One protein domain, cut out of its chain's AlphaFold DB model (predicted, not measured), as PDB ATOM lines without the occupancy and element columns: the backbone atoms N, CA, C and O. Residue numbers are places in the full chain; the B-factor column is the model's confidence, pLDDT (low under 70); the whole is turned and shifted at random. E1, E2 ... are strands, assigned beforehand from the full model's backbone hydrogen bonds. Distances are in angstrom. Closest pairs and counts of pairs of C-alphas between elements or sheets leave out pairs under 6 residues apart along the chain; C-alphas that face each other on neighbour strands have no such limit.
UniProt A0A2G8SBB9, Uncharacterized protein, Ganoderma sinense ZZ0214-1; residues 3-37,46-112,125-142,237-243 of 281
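This is residues 3 to 37, 46 to 112, 125 to 142 and 237 to 243 of the 281 residues of an uncharacterized protein of Ganoderma sinense ZZ0214-1 (UniProt A0A2G8SBB9). Two twisted sheets lie face to face as a sandwich, five strands (E1, E4, E9, E6, E7) over four (E2, E3, E8, E5), the strands of one at 16 degrees to those of the other. The 127 printed residues have no named helix and nine strands, E1 to E9 in chain order; both sheets, ordered as named, are antiparallel. The class is all strand, though only 60 residues, under half, are in named elements. The whole is compact, with a radius of gyration of the C-alphas of 15.3 A, yet elongated, spanning 52 by 32 by 25 A.

The five-stranded sheet has E1, residues 17 to 19, from C-alpha 17 at (161.949, 166.244, 103.501); E4, 67 to 72; E9, 237 to 242, ending at C-alpha 242 at (161.572, 156.845, 114.462); E6, 89 to 95, 20.1 A; and E7, 98 to 105, 21.6 A. The other has E2, 24 to 26; E3, 47 to 51; E8, 128 to 139, 31.3 A; and E5, 74 to 83, 25.4 A. E8 bends by 57 degrees at residue 131.

E4 and E9 pair through N 240 and O 68, 2.8 A, and E9 and E6 through N 94 and O 239, 2.8 A. E6 and E7 form a hairpin, with N 91 and O 103 at 2.8 A. Between the sheets, the closest C-alphas of E6 and E8, Thr 89 and Thr 128, are 5.5 A apart. E8 and E5 have N 78 and O 136 at 2.7 A.

Three cuts leave gaps between C-alphas: 37 to 46, 10.6 A; 112 to 125, 19.6 A; 142 to 237, 17.7 A. The link E3 to E4 is long. Confidence is under 70 in 24 residues, among them 53 to 62.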
ATOM      1  N   ILE A   3     174.443 167.636 102.724       94.81
ATOM      2  CA  ILE A   3     173.093 168.169 102.605       94.81
ATOM      3  C   ILE A   3     172.683 168.661 103.989       94.81
ATOM      4  O   ILE A   3     172.642 167.873 104.937       94.81
ATOM      5  N   ASP A   4     172.384 169.948 104.088       92.44
ATOM      6  CA  ASP A   4     171.792 170.578 105.265       92.44
ATOM      7  C   ASP A   4     170.497 171.307 104.881       92.44
ATOM      8  O   ASP A   4     170.135 171.406 103.705       92.44
ATOM      9  N   ASP A   5     169.794 171.816 105.886       88.00
ATOM     10  CA  ASP A   5     168.502 172.481 105.714       88.00
ATOM     11  C   ASP A   5     168.570 173.868 105.074       88.00
ATOM     12  O   ASP A   5     167.543 174.408 104.661       88.00
ATOM     13  N   THR A   6     169.755 174.473 105.018       89.00
ATOM     14  CA  THR A   6     169.937 175.823 104.475       89.00
ATOM     15  C   THR A   6     170.245 175.780 102.991       89.00
ATOM     16  O   THR A   6     169.719 176.577 102.215       89.00
ATOM     17  N   SER A   7     171.135 174.872 102.609       91.19
ATOM     18  CA  SER A   7     171.790 174.866 101.305       91.19
ATOM     19  C   SER A   7     171.315 173.715 100.423       91.19
ATOM     20  O   SER A   7     171.462 173.798  99.205       91.19
ATOM     21  N   GLY A   8     170.740 172.659 101.013       94.75
ATOM     22  CA  GLY A   8     170.377 171.440 100.295       94.75
ATOM     23  C   GLY A   8     171.590 170.707  99.713       94.75
ATOM     24  O   GLY A   8     172.732 170.907 100.130       94.75
ATOM     25  N   ASP A   9     171.335 169.823  98.752       96.31
ATOM     26  CA  ASP A   9     172.362 169.134  97.981       96.31
ATOM     27  C   ASP A   9     173.033 170.109  96.994       96.31
ATOM     28  O   ASP A   9     172.351 170.672  96.134       96.31
ATOM     29  N   PRO A  10     174.366 170.290  97.037       96.00
ATOM     30  CA  PRO A  10     175.068 171.233  96.164       96.00
ATOM     31  C   PRO A  10     175.018 170.878  94.669       96.00
ATOM     32  O   PRO A  10     175.324 171.731  93.837       96.00
ATOM     33  N   LEU A  11     174.689 169.636  94.308       95.44
ATOM     34  CA  LEU A  11     174.613 169.186  92.918       95.44
ATOM     35  C   LEU A  11     173.200 169.286  92.346       95.44
ATOM     36  O   LEU A  11     173.037 169.529  91.152       95.44
ATOM     37  N   THR A  12     172.188 169.046  93.175       95.88
ATOM     38  CA  THR A  12     170.808 168.851  92.711       95.88
ATOM     39  C   THR A  12     169.832 169.872  93.282       95.88
ATOM     40  O   THR A  12     168.744 170.031  92.736       95.88
ATOM     41  N   GLY A  13     170.211 170.566  94.357       96.06
ATOM     42  CA  GLY A  13     169.339 171.443  95.135       96.06
ATOM     43  C   GLY A  13     168.325 170.697  96.006       96.06
ATOM     44  O   GLY A  13     167.446 171.334  96.582       96.06
ATOM     45  N   ASP A  14     168.409 169.366  96.100       96.06
ATOM     46  CA  ASP A  14     167.478 168.566  96.900       96.06
ATOM     47  C   ASP A  14     167.650 168.881  98.399       96.06
ATOM     48  O   ASP A  14     168.761 168.870  98.922       96.06
ATOM     49  N   ILE A  15     166.551 169.138  99.108       95.31
ATOM     50  CA  ILE A  15     166.543 169.397 100.559       95.31
ATOM     51  C   ILE A  15     165.973 168.205 101.331       95.31
ATOM     52  O   ILE A  15     165.287 167.347 100.768       95.31
ATOM     53  N   ILE A  16     166.236 168.154 102.639       95.56
ATOM     54  CA  ILE A  16     165.682 167.116 103.511       95.56
ATOM     55  C   ILE A  16     164.165 167.321 103.639       95.56
ATOM     56  O   ILE A  16     163.686 168.385 104.025       95.56
ATOM     57  N   LEU A  17     163.396 166.279 103.319       95.94
ATOM     58  CA  LEU A  17     161.949 166.244 103.501       95.94
ATOM     59  C   LEU A  17     161.601 165.644 104.863       95.94
ATOM     60  O   LEU A  17     161.926 164.485 105.134       95.94
ATOM     61  N   TYR A  18     160.871 166.412 105.664       94.12
ATOM     62  CA  TYR A  18     160.453 166.063 107.016       94.12
ATOM     63  C   TYR A  18     158.964 165.722 107.092       94.12
ATOM     64  O   TYR A  18     158.107 166.516 106.702       94.12
ATOM     65  N   GLU A  19     158.636 164.556 107.648       93.00
ATOM     66  CA  GLU A  19     157.265 164.061 107.767       93.00
ATOM     67  C   GLU A  19     156.967 163.511 109.174       93.00
ATOM     68  O   GLU A  19     157.828 162.867 109.777       93.00
ATOM     69  N   PRO A  20     155.751 163.727 109.704       92.62
ATOM     70  CA  PRO A  20     154.807 164.753 109.267       92.62
ATOM     71  C   PRO A  20     155.372 166.146 109.572       92.62
ATOM     72  O   PRO A  20     155.876 166.381 110.669       92.62
ATOM     73  N   ALA A  21     155.260 167.083 108.628       90.94
ATOM     74  CA  ALA A  21     155.884 168.407 108.734       90.94
ATOM     75  C   ALA A  21     155.523 169.160 110.030       90.94
ATOM     76  O   ALA A  21     156.350 169.871 110.584       90.94
ATOM     77  N   SER A  22     154.319 168.953 110.574       87.12
ATOM     78  CA  SER A  22     153.867 169.569 111.831       87.12
ATOM     79  C   SER A  22     154.632 169.121 113.083       87.12
ATOM     80  O   SER A  22     154.509 169.756 114.129       87.12
ATOM     81  N   SER A  23     155.389 168.024 113.000       87.25
ATOM     82  CA  SER A  23     156.190 167.478 114.110       87.25
ATOM     83  C   SER A  23     157.673 167.777 114.000       87.25
ATOM     84  O   SER A  23     158.438 167.357 114.867       87.25
ATOM     85  N   TRP A  24     158.061 168.502 112.953       88.88
ATOM     86  CA  TRP A  24     159.416 168.968 112.746       88.88
ATOM     87  C   TRP A  24     159.452 170.486 112.828       88.88
ATOM     88  O   TRP A  24     158.580 171.180 112.306       88.88
ATOM     89  N   ARG A  25     160.455 171.019 113.517       87.62
ATOM     90  CA  ARG A  25     160.620 172.458 113.717       87.62
ATOM     91  C   ARG A  25     162.012 172.862 113.312       87.62
ATOM     92  O   ARG A  25     162.976 172.275 113.784       87.62
ATOM     93  N   SER A  26     162.111 173.887 112.477       89.06
ATOM     94  CA  SER A  26     163.409 174.463 112.153       89.06
ATOM     95  C   SER A  26     163.991 175.135 113.396       89.06
ATOM     96  O   SER A  26     163.371 176.005 114.010       89.06
ATOM     97  N   GLY A  27     165.188 174.707 113.763       78.00
ATOM     98  CA  GLY A  27     165.954 175.167 114.908       78.00
ATOM     99  C   GLY A  27     166.831 176.382 114.622       78.00
ATOM    100  O   GLY A  27     167.785 176.648 115.354       78.00
ATOM    101  N   ASN A  28     166.546 177.139 113.557       75.88
ATOM    102  CA  ASN A  28     167.283 178.372 113.320       75.88
ATOM    103  C   ASN A  28     167.167 179.304 114.552       75.88
ATOM    104  O   ASN A  28     166.147 179.383 115.245       75.88
ATOM    105  N   GLN A  29     168.287 179.945 114.883       59.78
ATOM    106  CA  GLN A  29     168.634 180.348 116.255       59.78
ATOM    107  C   GLN A  29     167.707 181.383 116.899       59.78
ATOM    108  O   GLN A  29     167.763 181.584 118.108       59.78
ATOM    109  N   ASN A  30     166.837 182.008 116.108       59.91
ATOM    110  CA  ASN A  30     165.943 183.061 116.567       59.91
ATOM    111  C   ASN A  30     164.454 182.712 116.447       59.91
ATOM    112  O   ASN A  30     163.637 183.484 116.943       59.91
ATOM    113  N   LEU A  31     164.072 181.588 115.821       61.84
ATOM    114  CA  LEU A  31     162.650 181.274 115.605       61.84
ATOM    115  C   LEU A  31     162.121 180.155 116.494       61.84
ATOM    116  O   LEU A  31     160.913 180.096 116.726       61.84
ATOM    117  N   CYS A  32     162.981 179.303 117.055       68.69
ATOM    118  CA  CYS A  32     162.487 178.224 117.898       68.69
ATOM    119  C   CYS A  32     162.354 178.619 119.376       68.69
ATOM    120  O   CYS A  32     162.988 178.053 120.273       68.69
ATOM    121  N   MET A  33     161.461 179.582 119.644       72.31
ATOM    122  CA  MET A  33     161.079 179.984 121.009       72.31
ATOM    123  C   MET A  33     160.604 178.796 121.851       72.31
ATOM    124  O   MET A  33     160.798 178.786 123.061       72.31
ATOM    125  N   ASN A  34     160.080 177.766 121.195       73.06
ATOM    126  CA  ASN A  34     159.472 176.617 121.841       73.06
ATOM    127  C   ASN A  34     160.238 175.297 121.604       73.06
ATOM    128  O   ASN A  34     159.684 174.236 121.852       73.06
ATOM    129  N   CYS A  35     161.472 175.321 121.091       75.69
ATOM    130  CA  CYS A  35     162.261 174.089 120.963       75.69
ATOM    131  C   CYS A  35     162.630 173.532 122.339       75.69
ATOM    132  O   CYS A  35     162.992 174.294 123.242       75.69
ATOM    133  N   ILE A  36     162.560 172.210 122.475       77.56
ATOM    134  CA  ILE A  36     162.895 171.490 123.706       77.56
ATOM    135  C   ILE A  36     164.410 171.451 123.898       77.56
ATOM    136  O   ILE A  36     164.891 171.557 125.026       77.56
ATOM    137  N   ALA A  37     165.174 171.349 122.808       79.19
ATOM    138  CA  ALA A  37     166.627 171.413 122.858       79.19
ATOM    139  C   ALA A  37     167.152 172.569 122.006       79.19
ATOM    140  O   ALA A  37     166.658 172.850 120.922       79.19
ATOM    141  N   TRP A  46     169.490 173.054 112.128       89.25
ATOM    142  CA  TRP A  46     168.985 171.759 112.553       89.25
ATOM    143  C   TRP A  46     167.460 171.770 112.534       89.25
ATOM    144  O   TRP A  46     166.843 172.834 112.627       89.25
ATOM    145  N   HIS A  47     166.847 170.592 112.473       90.56
ATOM    146  CA  HIS A  47     165.419 170.401 112.702       90.56
ATOM    147  C   HIS A  47     165.166 169.547 113.940       90.56
ATOM    148  O   HIS A  47     165.689 168.440 114.069       90.56
ATOM    149  N   GLU A  48     164.314 170.053 114.829       90.19
ATOM    150  CA  GLU A  48     163.784 169.325 115.977       90.19
ATOM    151  C   GLU A  48     162.593 168.476 115.553       90.19
ATOM    152  O   GLU A  48     161.556 169.014 115.169       90.19
ATOM    153  N   GLY A  49     162.729 167.163 115.650       89.62
ATOM    154  CA  GLY A  49     161.633 166.213 115.574       89.62
ATOM    155  C   GLY A  49     161.270 165.739 116.972       89.62
ATOM    156  O   GLY A  49     162.121 165.180 117.668       89.62
ATOM    157  N   ALA A  50     160.013 165.926 117.371       86.25
ATOM    158  CA  ALA A  50     159.528 165.475 118.668       86.25
ATOM    159  C   ALA A  50     158.206 164.703 118.549       86.25
ATOM    160  O   ALA A  50     157.285 165.113 117.840       86.25
ATOM    161  N   SER A  51     158.115 163.569 119.237       83.69
ATOM    162  CA  SER A  51     156.907 162.745 119.322       83.69
ATOM    163  C   SER A  51     156.694 162.380 120.779       83.69
ATOM    164  O   SER A  51     157.590 161.783 121.361       83.69
ATOM    165  N   PHE A  52     155.532 162.713 121.348       77.75
ATOM    166  CA  PHE A  52     155.210 162.482 122.760       77.75
ATOM    167  C   PHE A  52     153.895 161.701 122.891       77.75
ATOM    168  O   PHE A  52     152.933 161.919 122.158       77.75
ATOM    169  N   SER A  53     153.813 160.754 123.819       68.62
ATOM    170  CA  SER A  53     152.612 159.953 124.043       68.62
ATOM    171  C   SER A  53     151.591 160.659 124.931       68.62
ATOM    172  O   SER A  53     150.421 160.277 124.919       68.62
ATOM    173  N   SER A  54     152.012 161.642 125.734       60.06
ATOM    174  CA  SER A  54     151.151 162.257 126.745       60.06
ATOM    175  C   SER A  54     150.545 163.584 126.287       60.06
ATOM    176  O   SER A  54     151.181 164.432 125.670       60.06
ATOM    177  N   GLN A  55     149.270 163.749 126.622       52.97
ATOM    178  CA  GLN A  55     148.416 164.883 126.273       52.97
ATOM    179  C   GLN A  55     148.539 166.045 127.278       52.97
ATOM    180  O   GLN A  55     147.726 166.973 127.265       52.97
ATOM    181  N   SER A  56     149.511 165.992 128.193       46.12
ATOM    182  CA  SER A  56     149.646 166.956 129.285       46.12
ATOM    183  C   SER A  56     150.588 168.098 128.908       46.12
ATOM    184  O   SER A  56     151.763 168.099 129.259       46.12
ATOM    185  N   GLY A  57     150.024 169.089 128.217       49.91
ATOM    186  CA  GLY A  57     150.616 170.415 128.019       49.91
ATOM    187  C   GLY A  57     150.884 170.718 126.554       49.91
ATOM    188  O   GLY A  57     151.697 170.028 125.973       49.91
ATOM    189  N   ALA A  58     150.179 171.720 125.999       51.97
ATOM    190  CA  ALA A  58     150.336 172.481 124.733       51.97
ATOM    191  C   ALA A  58     150.822 171.797 123.422       51.97
ATOM    192  O   ALA A  58     150.766 172.407 122.356       51.97
ATOM    193  N   TRP A  59     151.237 170.537 123.455       57.06
ATOM    194  CA  TRP A  59     152.058 169.847 122.475       57.06
ATOM    195  C   TRP A  59     151.329 168.586 122.047       57.06
ATOM    196  O   TRP A  59     151.505 167.504 122.592       57.06
ATOM    197  N   GLN A  60     150.433 168.742 121.077       54.72
ATOM    198  CA  GLN A  60     149.587 167.659 120.578       54.72
ATOM    199  C   GLN A  60     150.284 166.796 119.514       54.72
ATOM    200  O   GLN A  60     149.639 166.320 118.579       54.72
ATOM    201  N   SER A  61     151.596 166.586 119.607       58.28
ATOM    202  CA  SER A  61     152.264 165.601 118.756       58.28
ATOM    203  C   SER A  61     151.924 164.220 119.298       58.28
ATOM    204  O   SER A  61     152.674 163.698 120.112       58.28
ATOM    205  N   LYS A  62     150.771 163.659 118.890       67.75
ATOM    206  CA  LYS A  62     150.427 162.250 119.144       67.75
ATOM    207  C   LYS A  62     151.640 161.390 118.806       67.75
ATOM    208  O   LYS A  62     152.273 161.654 117.789       67.75
ATOM    209  N   SER A  63     151.907 160.362 119.615       77.00
ATOM    210  CA  SER A  63     152.935 159.352 119.340       77.00
ATOM    211  C   SER A  63     152.872 158.922 117.872       77.00
ATOM    212  O   SER A  63     151.970 158.176 117.484       77.00
ATOM    213  N   GLN A  64     153.804 159.412 117.059       84.06
ATOM    214  CA  GLN A  64     153.813 159.193 115.620       84.06
ATOM    215  C   GLN A  64     155.230 159.025 115.102       84.06
ATOM    216  O   GLN A  64     156.199 159.531 115.663       84.06
ATOM    217  N   VAL A  65     155.328 158.281 114.008       88.44
ATOM    218  CA  VAL A  65     156.590 158.004 113.332       88.44
ATOM    219  C   VAL A  65     157.074 159.286 112.666       88.44
ATOM    220  O   VAL A  65     156.414 159.821 111.776       88.44
ATOM    221  N   LEU A  66     158.241 159.759 113.090       91.19
ATOM    222  CA  LEU A  66     158.931 160.881 112.471       91.19
ATOM    223  C   LEU A  66     159.836 160.350 111.369       91.19
ATOM    224  O   LEU A  66     160.570 159.383 111.565       91.19
ATOM    225  N   THR A  67     159.780 160.983 110.207       95.06
ATOM    226  CA  THR A  67     160.562 160.640 109.028       95.06
ATOM    227  C   THR A  67     161.353 161.846 108.537       95.06
ATOM    228  O   THR A  67     160.803 162.935 108.422       95.06
ATOM    229  N   ALA A  68     162.620 161.630 108.186       96.19
ATOM    230  CA  ALA A  68     163.420 162.562 107.395       96.19
ATOM    231  C   ALA A  68     163.961 161.814 106.171       96.19
ATOM    232  O   ALA A  68     164.494 160.713 106.320       96.19
ATOM    233  N   SER A  69     163.792 162.352 104.964       96.69
ATOM    234  CA  SER A  69     164.217 161.673 103.734       96.69
ATOM    235  C   SER A  69     164.830 162.621 102.720       96.69
ATOM    236  O   SER A  69     164.375 163.749 102.578       96.69
ATOM    237  N   VAL A  70     165.836 162.148 101.991       96.88
ATOM    238  CA  VAL A  70     166.480 162.917 100.924       96.88
ATOM    239  C   VAL A  70     167.013 161.966  99.848       96.88
ATOM    240  O   VAL A  70     167.526 160.891 100.187       96.88
ATOM    241  N   PRO A  71     166.839 162.275  98.551       96.06
ATOM    242  CA  PRO A  71     167.499 161.521  97.498       96.06
ATOM    243  C   PRO A  71     169.000 161.832  97.482       96.06
ATOM    244  O   PRO A  71     169.406 162.959  97.740       96.06
ATOM    245  N   PHE A  72     169.824 160.845  97.151       94.00
ATOM    246  CA  PHE A  72     171.256 161.045  96.946       94.00
ATOM    247  C   PHE A  72     171.779 160.102  95.853       94.00
ATOM    248  O   PHE A  72     171.116 159.138  95.463       94.00
ATOM    249  N   ASN A  73     172.968 160.397  95.330       93.69
ATOM    250  CA  ASN A  73     173.657 159.544  94.367       93.69
ATOM    251  C   ASN A  73     175.043 159.189  94.907       93.69
ATOM    252  O   ASN A  73     175.955 160.019  94.868       93.69
ATOM    253  N   GLY A  74     175.177 157.986  95.464       92.44
ATOM    254  CA  GLY A  74     176.355 157.630  96.231       92.44
ATOM    255  C   GLY A  74     176.442 156.186  96.681       92.44
ATOM    256  O   GLY A  74     175.545 155.387  96.450       92.44
ATOM    257  N   SER A  75     177.526 155.887  97.392       91.00
ATOM    258  CA  SER A  75     177.844 154.545  97.897       91.00
ATOM    259  C   SER A  75     177.759 154.423  99.424       91.00
ATOM    260  O   SER A  75     177.695 153.317  99.959       91.00
ATOM    261  N   ALA A  76     177.753 155.543 100.146       92.88
ATOM    262  CA  ALA A  76     177.661 155.595 101.598       92.88
ATOM    263  C   ALA A  76     176.956 156.874 102.056       92.88
ATOM    264  O   ALA A  76     177.122 157.933 101.452       92.88
ATOM    265  N   VAL A  77     176.224 156.768 103.167       95.06
ATOM    266  CA  VAL A  77     175.519 157.877 103.823       95.06
ATOM    267  C   VAL A  77     175.869 157.898 105.306       95.06
ATOM    268  O   VAL A  77     175.897 156.863 105.971       95.06
ATOM    269  N   TYR A  78     176.101 159.095 105.826       95.62
ATOM    270  CA  TYR A  78     176.371 159.400 107.221       95.62
ATOM    271  C   TYR A  78     175.367 160.448 107.688       95.62
ATOM    272  O   TYR A  78     175.179 161.475 107.040       95.62
ATOM    273  N   VAL A  79     174.742 160.199 108.831       95.38
ATOM    274  CA  VAL A  79     173.752 161.100 109.424       95.38
ATOM    275  C   VAL A  79     174.350 161.741 110.659       95.38
ATOM    276  O   VAL A  79     174.851 161.034 111.534       95.38
ATOM    277  N   TYR A  80     174.260 163.063 110.744       92.94
ATOM    278  CA  TYR A  80     174.698 163.835 111.897       92.94
ATOM    279  C   TYR A  80     173.486 164.466 112.574       92.94
ATOM    280  O   TYR A  80     172.661 165.122 111.938       92.94
ATOM    281  N   GLY A  81     173.376 164.240 113.877       91.38
ATOM    282  CA  GLY A  81     172.291 164.754 114.694       91.38
ATOM    283  C   GLY A  81     172.530 164.497 116.175       91.38
ATOM    284  O   GLY A  81     173.465 163.790 116.562       91.38
ATOM    285  N   ILE A  82     171.672 165.078 117.004       89.12
ATOM    286  CA  ILE A  82     171.670 164.921 118.456       89.12
ATOM    287  C   ILE A  82     170.401 164.169 118.838       89.12
ATOM    288  O   ILE A  82     169.303 164.512 118.411       89.12
ATOM    289  N   ILE A  83     170.549 163.144 119.668       88.12
ATOM    290  CA  ILE A  83     169.424 162.404 120.234       88.12
ATOM    291  C   ILE A  83     169.402 162.731 121.716       88.12
ATOM    292  O   ILE A  83     170.387 162.487 122.418       88.12
ATOM    293  N   ALA A  84     168.308 163.321 122.186       82.31
ATOM    294  CA  ALA A  84     168.216 163.678 123.590       82.31
ATOM    295  C   ALA A  84     167.777 162.457 124.417       82.31
ATOM    296  O   ALA A  84     166.804 161.790 124.059       82.31
ATOM    297  N   PRO A  85     168.461 162.157 125.536       69.88
ATOM    298  CA  PRO A  85     168.207 160.967 126.336       69.88
ATOM    299  C   PRO A  85     167.034 161.188 127.302       69.88
ATOM    300  O   PRO A  85     167.163 160.919 128.492       69.88
ATOM    301  N   PHE A  86     165.906 161.721 126.826       69.12
ATOM    302  CA  PHE A  86     164.716 161.840 127.673       69.12
ATOM    303  C   PHE A  86     164.123 160.455 127.940       69.12
ATOM    304  O   PHE A  86     163.861 160.108 129.087       69.12
ATOM    305  N   TRP A  87     164.016 159.634 126.889       72.69
ATOM    306  CA  TRP A  87     163.506 158.263 126.945       72.69
ATOM    307  C   TRP A  87     164.169 157.382 125.885       72.69
ATOM    308  O   TRP A  87     165.135 157.782 125.227       72.69
ATOM    309  N   ARG A  88     163.657 156.160 125.722       80.56
ATOM    310  CA  ARG A  88     164.108 155.250 124.675       80.56
ATOM    311  C   ARG A  88     163.850 155.854 123.293       80.56
ATOM    312  O   ARG A  88     162.708 156.135 122.946       80.56
ATOM    313  N   THR A  89     164.907 155.998 122.499       85.00
ATOM    314  CA  THR A  89     164.814 156.422 121.099       85.00
ATOM    315  C   THR A  89     165.280 155.306 120.184       85.00
ATOM    316  O   THR A  89     166.447 154.921 120.222       85.00
ATOM    317  N   ASP A  90     164.374 154.836 119.330       88.19
ATOM    318  CA  ASP A  90     164.650 153.824 118.314       88.19
ATOM    319  C   ASP A  90     164.620 154.477 116.924       88.19
ATOM    320  O   ASP A  90     163.594 155.006 116.486       88.19
ATOM    321  N   LEU A  91     165.755 154.436 116.225       90.69
ATOM    322  CA  LEU A  91     165.929 154.903 114.853       90.69
ATOM    323  C   LEU A  91     166.112 153.719 113.904       90.69
ATOM    324  O   LEU A  91     166.870 152.783 114.174       90.69
ATOM    325  N   ALA A  92     165.467 153.799 112.748       92.88
ATOM    326  CA  ALA A  92     165.682 152.903 111.624       92.88
ATOM    327  C   ALA A  92     166.131 153.702 110.398       92.88
ATOM    328  O   ALA A  92     165.560 154.746 110.076       92.88
ATOM    329  N   PHE A  93     167.147 153.184 109.716       93.94
ATOM    330  CA  PHE A  93     167.730 153.770 108.516       93.94
ATOM    331  C   PHE A  93     167.371 152.914 107.315       93.94
ATOM    332  O   PHE A  93     167.527 151.692 107.349       93.94
ATOM    333  N   TYR A  94     166.909 153.568 106.258       94.06
ATOM    334  CA  TYR A  94     166.465 152.937 105.031       94.06
ATOM    335  C   TYR A  94     167.232 153.492 103.835       94.06
ATOM    336  O   TYR A  94     167.423 154.707 103.727       94.06
ATOM    337  N   LEU A  95     167.636 152.592 102.944       93.19
ATOM    338  CA  LEU A  95     168.210 152.877 101.636       93.19
ATOM    339  C   LEU A  95     167.316 152.196 100.605       93.19
ATOM    340  O   LEU A  95     167.051 151.005 100.714       93.19
ATOM    341  N   ASP A  96     166.778 152.968  99.666       91.12
ATOM    342  CA  ASP A  96     165.931 152.460  98.577       91.12
ATOM    343  C   ASP A  96     164.692 151.691  99.055       91.12
ATOM    344  O   ASP A  96     164.184 150.784  98.405       91.12
ATOM    345  N   GLY A  97     164.174 152.088 100.220       89.50
ATOM    346  CA  GLY A  97     163.025 151.446 100.860       89.50
ATOM    347  C   GLY A  97     163.374 150.208 101.689       89.50
ATOM    348  O   GLY A  97     162.530 149.750 102.459       89.50
ATOM    349  N   GLU A  98     164.610 149.715 101.627       91.69
ATOM    350  CA  GLU A  98     165.087 148.595 102.436       91.69
ATOM    351  C   GLU A  98     165.787 149.076 103.707       91.69
ATOM    352  O   GLU A  98     166.488 150.087 103.718       91.69
ATOM    353  N   ARG A  99     165.594 148.364 104.821       91.75
ATOM    354  CA  ARG A  99     166.207 148.733 106.103       91.75
ATOM    355  C   ARG A  99     167.694 148.373 106.098       91.75
ATOM    356  O   ARG A  99     168.042 147.200 106.166       91.75
ATOM    357  N   ALA A 100     168.552 149.386 106.111       91.06
ATOM    358  CA  ALA A 100     170.004 149.238 106.106       91.06
ATOM    359  C   ALA A 100     170.605 149.127 107.519       91.06
ATOM    360  O   ALA A 100     171.580 148.405 107.722       91.06
ATOM    361  N   ALA A 101     170.045 149.839 108.505       91.00
ATOM    362  CA  ALA A 101     170.557 149.840 109.876       91.00
ATOM    363  C   ALA A 101     169.485 150.210 110.910       91.00
ATOM    364  O   ALA A 101     168.433 150.766 110.582       91.00
ATOM    365  N   THR A 102     169.779 149.939 112.181       89.88
ATOM    366  CA  THR A 102     169.006 150.413 113.335       89.88
ATOM    367  C   THR A 102     169.935 150.988 114.396       89.88
ATOM    368  O   THR A 102     171.081 150.564 114.536       89.88
ATOM    369  N   PHE A 103     169.430 151.947 115.160       87.75
ATOM    370  CA  PHE A 103     170.101 152.510 116.322       87.75
ATOM    371  C   PHE A 103     169.082 152.647 117.448       87.75
ATOM    372  O   PHE A 103     168.005 153.189 117.231       87.75
ATOM    373  N   ALA A 104     169.413 152.153 118.636       88.56
ATOM    374  CA  ALA A 104     168.563 152.264 119.813       88.56
ATOM    375  C   ALA A 104     169.362 152.922 120.936       88.56
ATOM    376  O   ALA A 104     170.459 152.468 121.273       88.56
ATOM    377  N   LEU A 105     168.810 153.988 121.506       84.81
ATOM    378  CA  LEU A 105     169.332 154.636 122.699       84.81
ATOM    379  C   LEU A 105     168.342 154.418 123.831       84.81
ATOM    380  O   LEU A 105     167.277 155.028 123.851       84.81
ATOM    381  N   GLU A 106     168.704 153.565 124.782       82.69
ATOM    382  CA  GLU A 106     167.972 153.422 126.036       82.69
ATOM    383  C   GLU A 106     168.615 154.309 127.102       82.69
ATOM    384  O   GLU A 106     169.829 154.271 127.331       82.69
ATOM    385  N   VAL A 107     167.797 155.129 127.760       75.25
ATOM    386  CA  VAL A 107     168.255 155.960 128.872       75.25
ATOM    387  C   VAL A 107     168.512 155.040 130.049       75.25
ATOM    388  O   VAL A 107     167.587 154.535 130.682       75.25
ATOM    389  N   ASN A 108     169.787 154.808 130.346       65.50
ATOM    390  CA  ASN A 108     170.155 154.172 131.594       65.50
ATOM    391  C   ASN A 108     169.905 155.189 132.713       65.50
ATOM    392  O   ASN A 108     170.694 156.114 132.913       65.50
ATOM    393  N   THR A 109     168.801 155.011 133.436       58.84
ATOM    394  CA  THR A 109     168.370 155.846 134.568       58.84
ATOM    395  C   THR A 109     169.414 155.960 135.688       58.84
ATOM    396  O   THR A 109     169.247 156.772 136.591       58.84
ATOM    397  N   SER A 110     170.524 155.208 135.631       56.19
ATOM    398  CA  SER A 110     171.659 155.337 136.558       56.19
ATOM    399  C   SER A 110     172.620 156.494 136.256       56.19
ATOM    400  O   SER A 110     173.466 156.804 137.095       56.19
ATOM    401  N   ARG A 111     172.514 157.169 135.100       43.12
ATOM    402  CA  ARG A 111     173.251 158.417 134.846       43.12
ATOM    403  C   ARG A 111     172.320 159.604 135.016       43.12
ATOM    404  O   ARG A 111     171.786 160.137 134.050       43.12
ATOM    405  N   ALA A 112     172.175 160.016 136.273       41.16
ATOM    406  CA  ALA A 112     171.771 161.366 136.624       41.16
ATOM    407  C   ALA A 112     172.641 162.354 135.831       41.16
ATOM    408  O   ALA A 112     173.829 162.531 136.112       41.16
ATOM    409  N   GLY A 125     155.632 156.159 127.747       51.50
ATOM    410  CA  GLY A 125     155.660 156.898 126.480       51.50
ATOM    411  C   GLY A 125     156.820 156.562 125.546       51.50
ATOM    412  O   GLY A 125     157.963 156.449 125.980       51.50
ATOM    413  N   ASN A 126     156.524 156.457 124.246       67.50
ATOM    414  CA  ASN A 126     157.501 156.443 123.147       67.50
ATOM    415  C   ASN A 126     157.952 157.871 122.815       67.50
ATOM    416  O   ASN A 126     157.860 158.335 121.674       67.50
ATOM    417  N   ASP A 127     158.356 158.586 123.853       77.50
ATOM    418  CA  ASP A 127     158.684 159.992 123.769       77.50
ATOM    419  C   ASP A 127     160.080 160.118 123.155       77.50
ATOM    420  O   ASP A 127     161.081 159.743 123.761       77.50
ATOM    421  N   THR A 128     160.156 160.608 121.923       83.00
ATOM    422  CA  THR A 128     161.417 160.719 121.182       83.00
ATOM    423  C   THR A 128     161.685 162.174 120.842       83.00
ATOM    424  O   THR A 128     160.785 162.883 120.393       83.00
ATOM    425  N   LEU A 129     162.928 162.611 121.060       87.62
ATOM    426  CA  LEU A 129     163.425 163.907 120.614       87.62
ATOM    427  C   LEU A 129     164.709 163.702 119.813       87.62
ATOM    428  O   LEU A 129     165.715 163.210 120.335       87.62
ATOM    429  N   VAL A 130     164.665 164.099 118.548       90.50
ATOM    430  CA  VAL A 130     165.777 163.993 117.604       90.50
ATOM    431  C   VAL A 130     166.023 165.362 116.996       90.50
ATOM    432  O   VAL A 130     165.100 166.007 116.515       90.50
ATOM    433  N   LEU A 131     167.273 165.805 117.000       91.56
ATOM    434  CA  LEU A 131     167.715 167.004 116.303       91.56
ATOM    435  C   LEU A 131     168.562 166.545 115.126       91.56
ATOM    436  O   LEU A 131     169.664 166.037 115.324       91.56
ATOM    437  N   LEU A 132     168.036 166.673 113.915       93.31
ATOM    438  CA  LEU A 132     168.785 166.361 112.700       93.31
ATOM    439  C   LEU A 132     169.524 167.618 112.241       93.31
ATOM    440  O   LEU A 132     168.889 168.656 112.115       93.31
ATOM    441  N   ASP A 133     170.832 167.520 112.011       91.56
ATOM    442  CA  ASP A 133     171.667 168.629 111.525       91.56
ATOM    443  C   ASP A 133     171.923 168.482 110.020       91.56
ATOM    444  O   ASP A 133     171.460 169.282 109.211       91.56
ATOM    445  N   ARG A 134     172.599 167.400 109.613       94.12
ATOM    446  CA  ARG A 134     172.962 167.200 108.203       94.12
ATOM    447  C   ARG A 134     173.153 165.746 107.810       94.12
ATOM    448  O   ARG A 134     173.435 164.872 108.634       94.12
ATOM    449  N   VAL A 135     173.081 165.511 106.506       95.94
ATOM    450  CA  VAL A 135     173.374 164.232 105.857       95.94
ATOM    451  C   VAL A 135     174.618 164.396 104.992       95.94
ATOM    452  O   VAL A 135     174.717 165.318 104.192       95.94
ATOM    453  N   VAL A 136     175.593 163.503 105.134       96.12
ATOM    454  CA  VAL A 136     176.811 163.486 104.315       96.12
ATOM    455  C   VAL A 136     176.836 162.193 103.520       96.12
ATOM    456  O   VAL A 136     176.658 161.126 104.095       96.12
ATOM    457  N   TYR A 137     177.092 162.260 102.219       96.00
ATOM    458  CA  TYR A 137     177.173 161.074 101.369       96.00
ATOM    459  C   TYR A 137     178.417 161.079 100.471       96.00
ATOM    460  O   TYR A 137     178.978 162.137 100.154       96.00
ATOM    461  N   THR A 138     178.885 159.897 100.074       95.38
ATOM    462  CA  THR A 138     179.933 159.750  99.048       95.38
ATOM    463  C   THR A 138     179.309 159.934  97.676       95.38
ATOM    464  O   THR A 138     178.300 159.313  97.404       95.38
ATOM    465  N   HIS A 139     179.867 160.775  96.808       93.94
ATOM    466  CA  HIS A 139     179.304 160.981  95.471       93.94
ATOM    467  C   HIS A 139     180.082 160.184  94.430       93.94
ATOM    468  O   HIS A 139     181.281 160.412  94.242       93.94
ATOM    469  N   ASP A 140     179.384 159.301  93.723       87.81
ATOM    470  CA  ASP A 140     179.966 158.507  92.651       87.81
ATOM    471  C   ASP A 140     179.819 159.285  91.339       87.81
ATOM    472  O   ASP A 140     178.747 159.369  90.748       87.81
ATOM    473  N   SER A 141     180.918 159.885  90.872       85.44
ATOM    474  CA  SER A 141     180.912 160.770  89.692       85.44
ATOM    475  C   SER A 141     180.583 160.088  88.357       85.44
ATOM    476  O   SER A 141     180.613 160.745  87.321       85.44
ATOM    477  N   GLY A 142     180.314 158.778  88.342       77.81
ATOM    478  CA  GLY A 142     180.052 158.006  87.121       77.81
ATOM    479  C   GLY A 142     181.242 157.921  86.157       77.81
ATOM    480  O   GLY A 142     181.196 157.162  85.191       77.81
ATOM    481  N   ARG A 237     167.259 156.652  97.546       70.69
ATOM    482  CA  ARG A 237     166.496 157.408  98.549       70.69
ATOM    483  C   ARG A 237     166.910 156.989  99.946       70.69
ATOM    484  O   ARG A 237     166.676 155.856 100.361       70.69
ATOM    485  N   PHE A 238     167.454 157.942 100.690       78.00
ATOM    486  CA  PHE A 238     167.732 157.775 102.104       78.00
ATOM    487  C   PHE A 238     166.511 158.181 102.939       78.00
ATOM    488  O   PHE A 238     165.879 159.207 102.666       78.00
ATOM    489  N   LYS A 239     166.170 157.383 103.958       76.31
ATOM    490  CA  LYS A 239     165.088 157.679 104.906       76.31
ATOM    491  C   LYS A 239     165.465 157.273 106.334       76.31
ATOM    492  O   LYS A 239     165.866 156.140 106.581       76.31
ATOM    493  N   ILE A 240     165.269 158.183 107.283       74.75
ATOM    494  CA  ILE A 240     165.296 157.928 108.729       74.75
ATOM    495  C   ILE A 240     163.857 157.812 109.197       74.75
ATOM    496  O   ILE A 240     163.018 158.599 108.770       74.75
ATOM    497  N   SER A 241     163.581 156.858 110.078       75.56
ATOM    498  CA  SER A 241     162.284 156.701 110.727       75.56
ATOM    499  C   SER A 241     162.480 156.493 112.222       75.56
ATOM    500  O   SER A 241     163.247 155.611 112.612       75.56
ATOM    501  N   THR A 242     161.763 157.240 113.061       74.94
ATOM    502  CA  THR A 242     161.572 156.845 114.462       74.94
ATOM    503  C   THR A 242     160.493 155.769 114.511       74.94
ATOM    504  O   THR A 242     159.506 155.841 113.776       74.94
ATOM    505  N   SER A 243     160.670 154.732 115.326       67.38
ATOM    506  CA  SER A 243     159.567 153.814 115.626       67.38
ATOM    507  C   SER A 243     158.958 154.198 116.962       67.38
ATOM    508  O   SER A 243     159.647 154.171 117.979       67.38
TER     509      SER A 243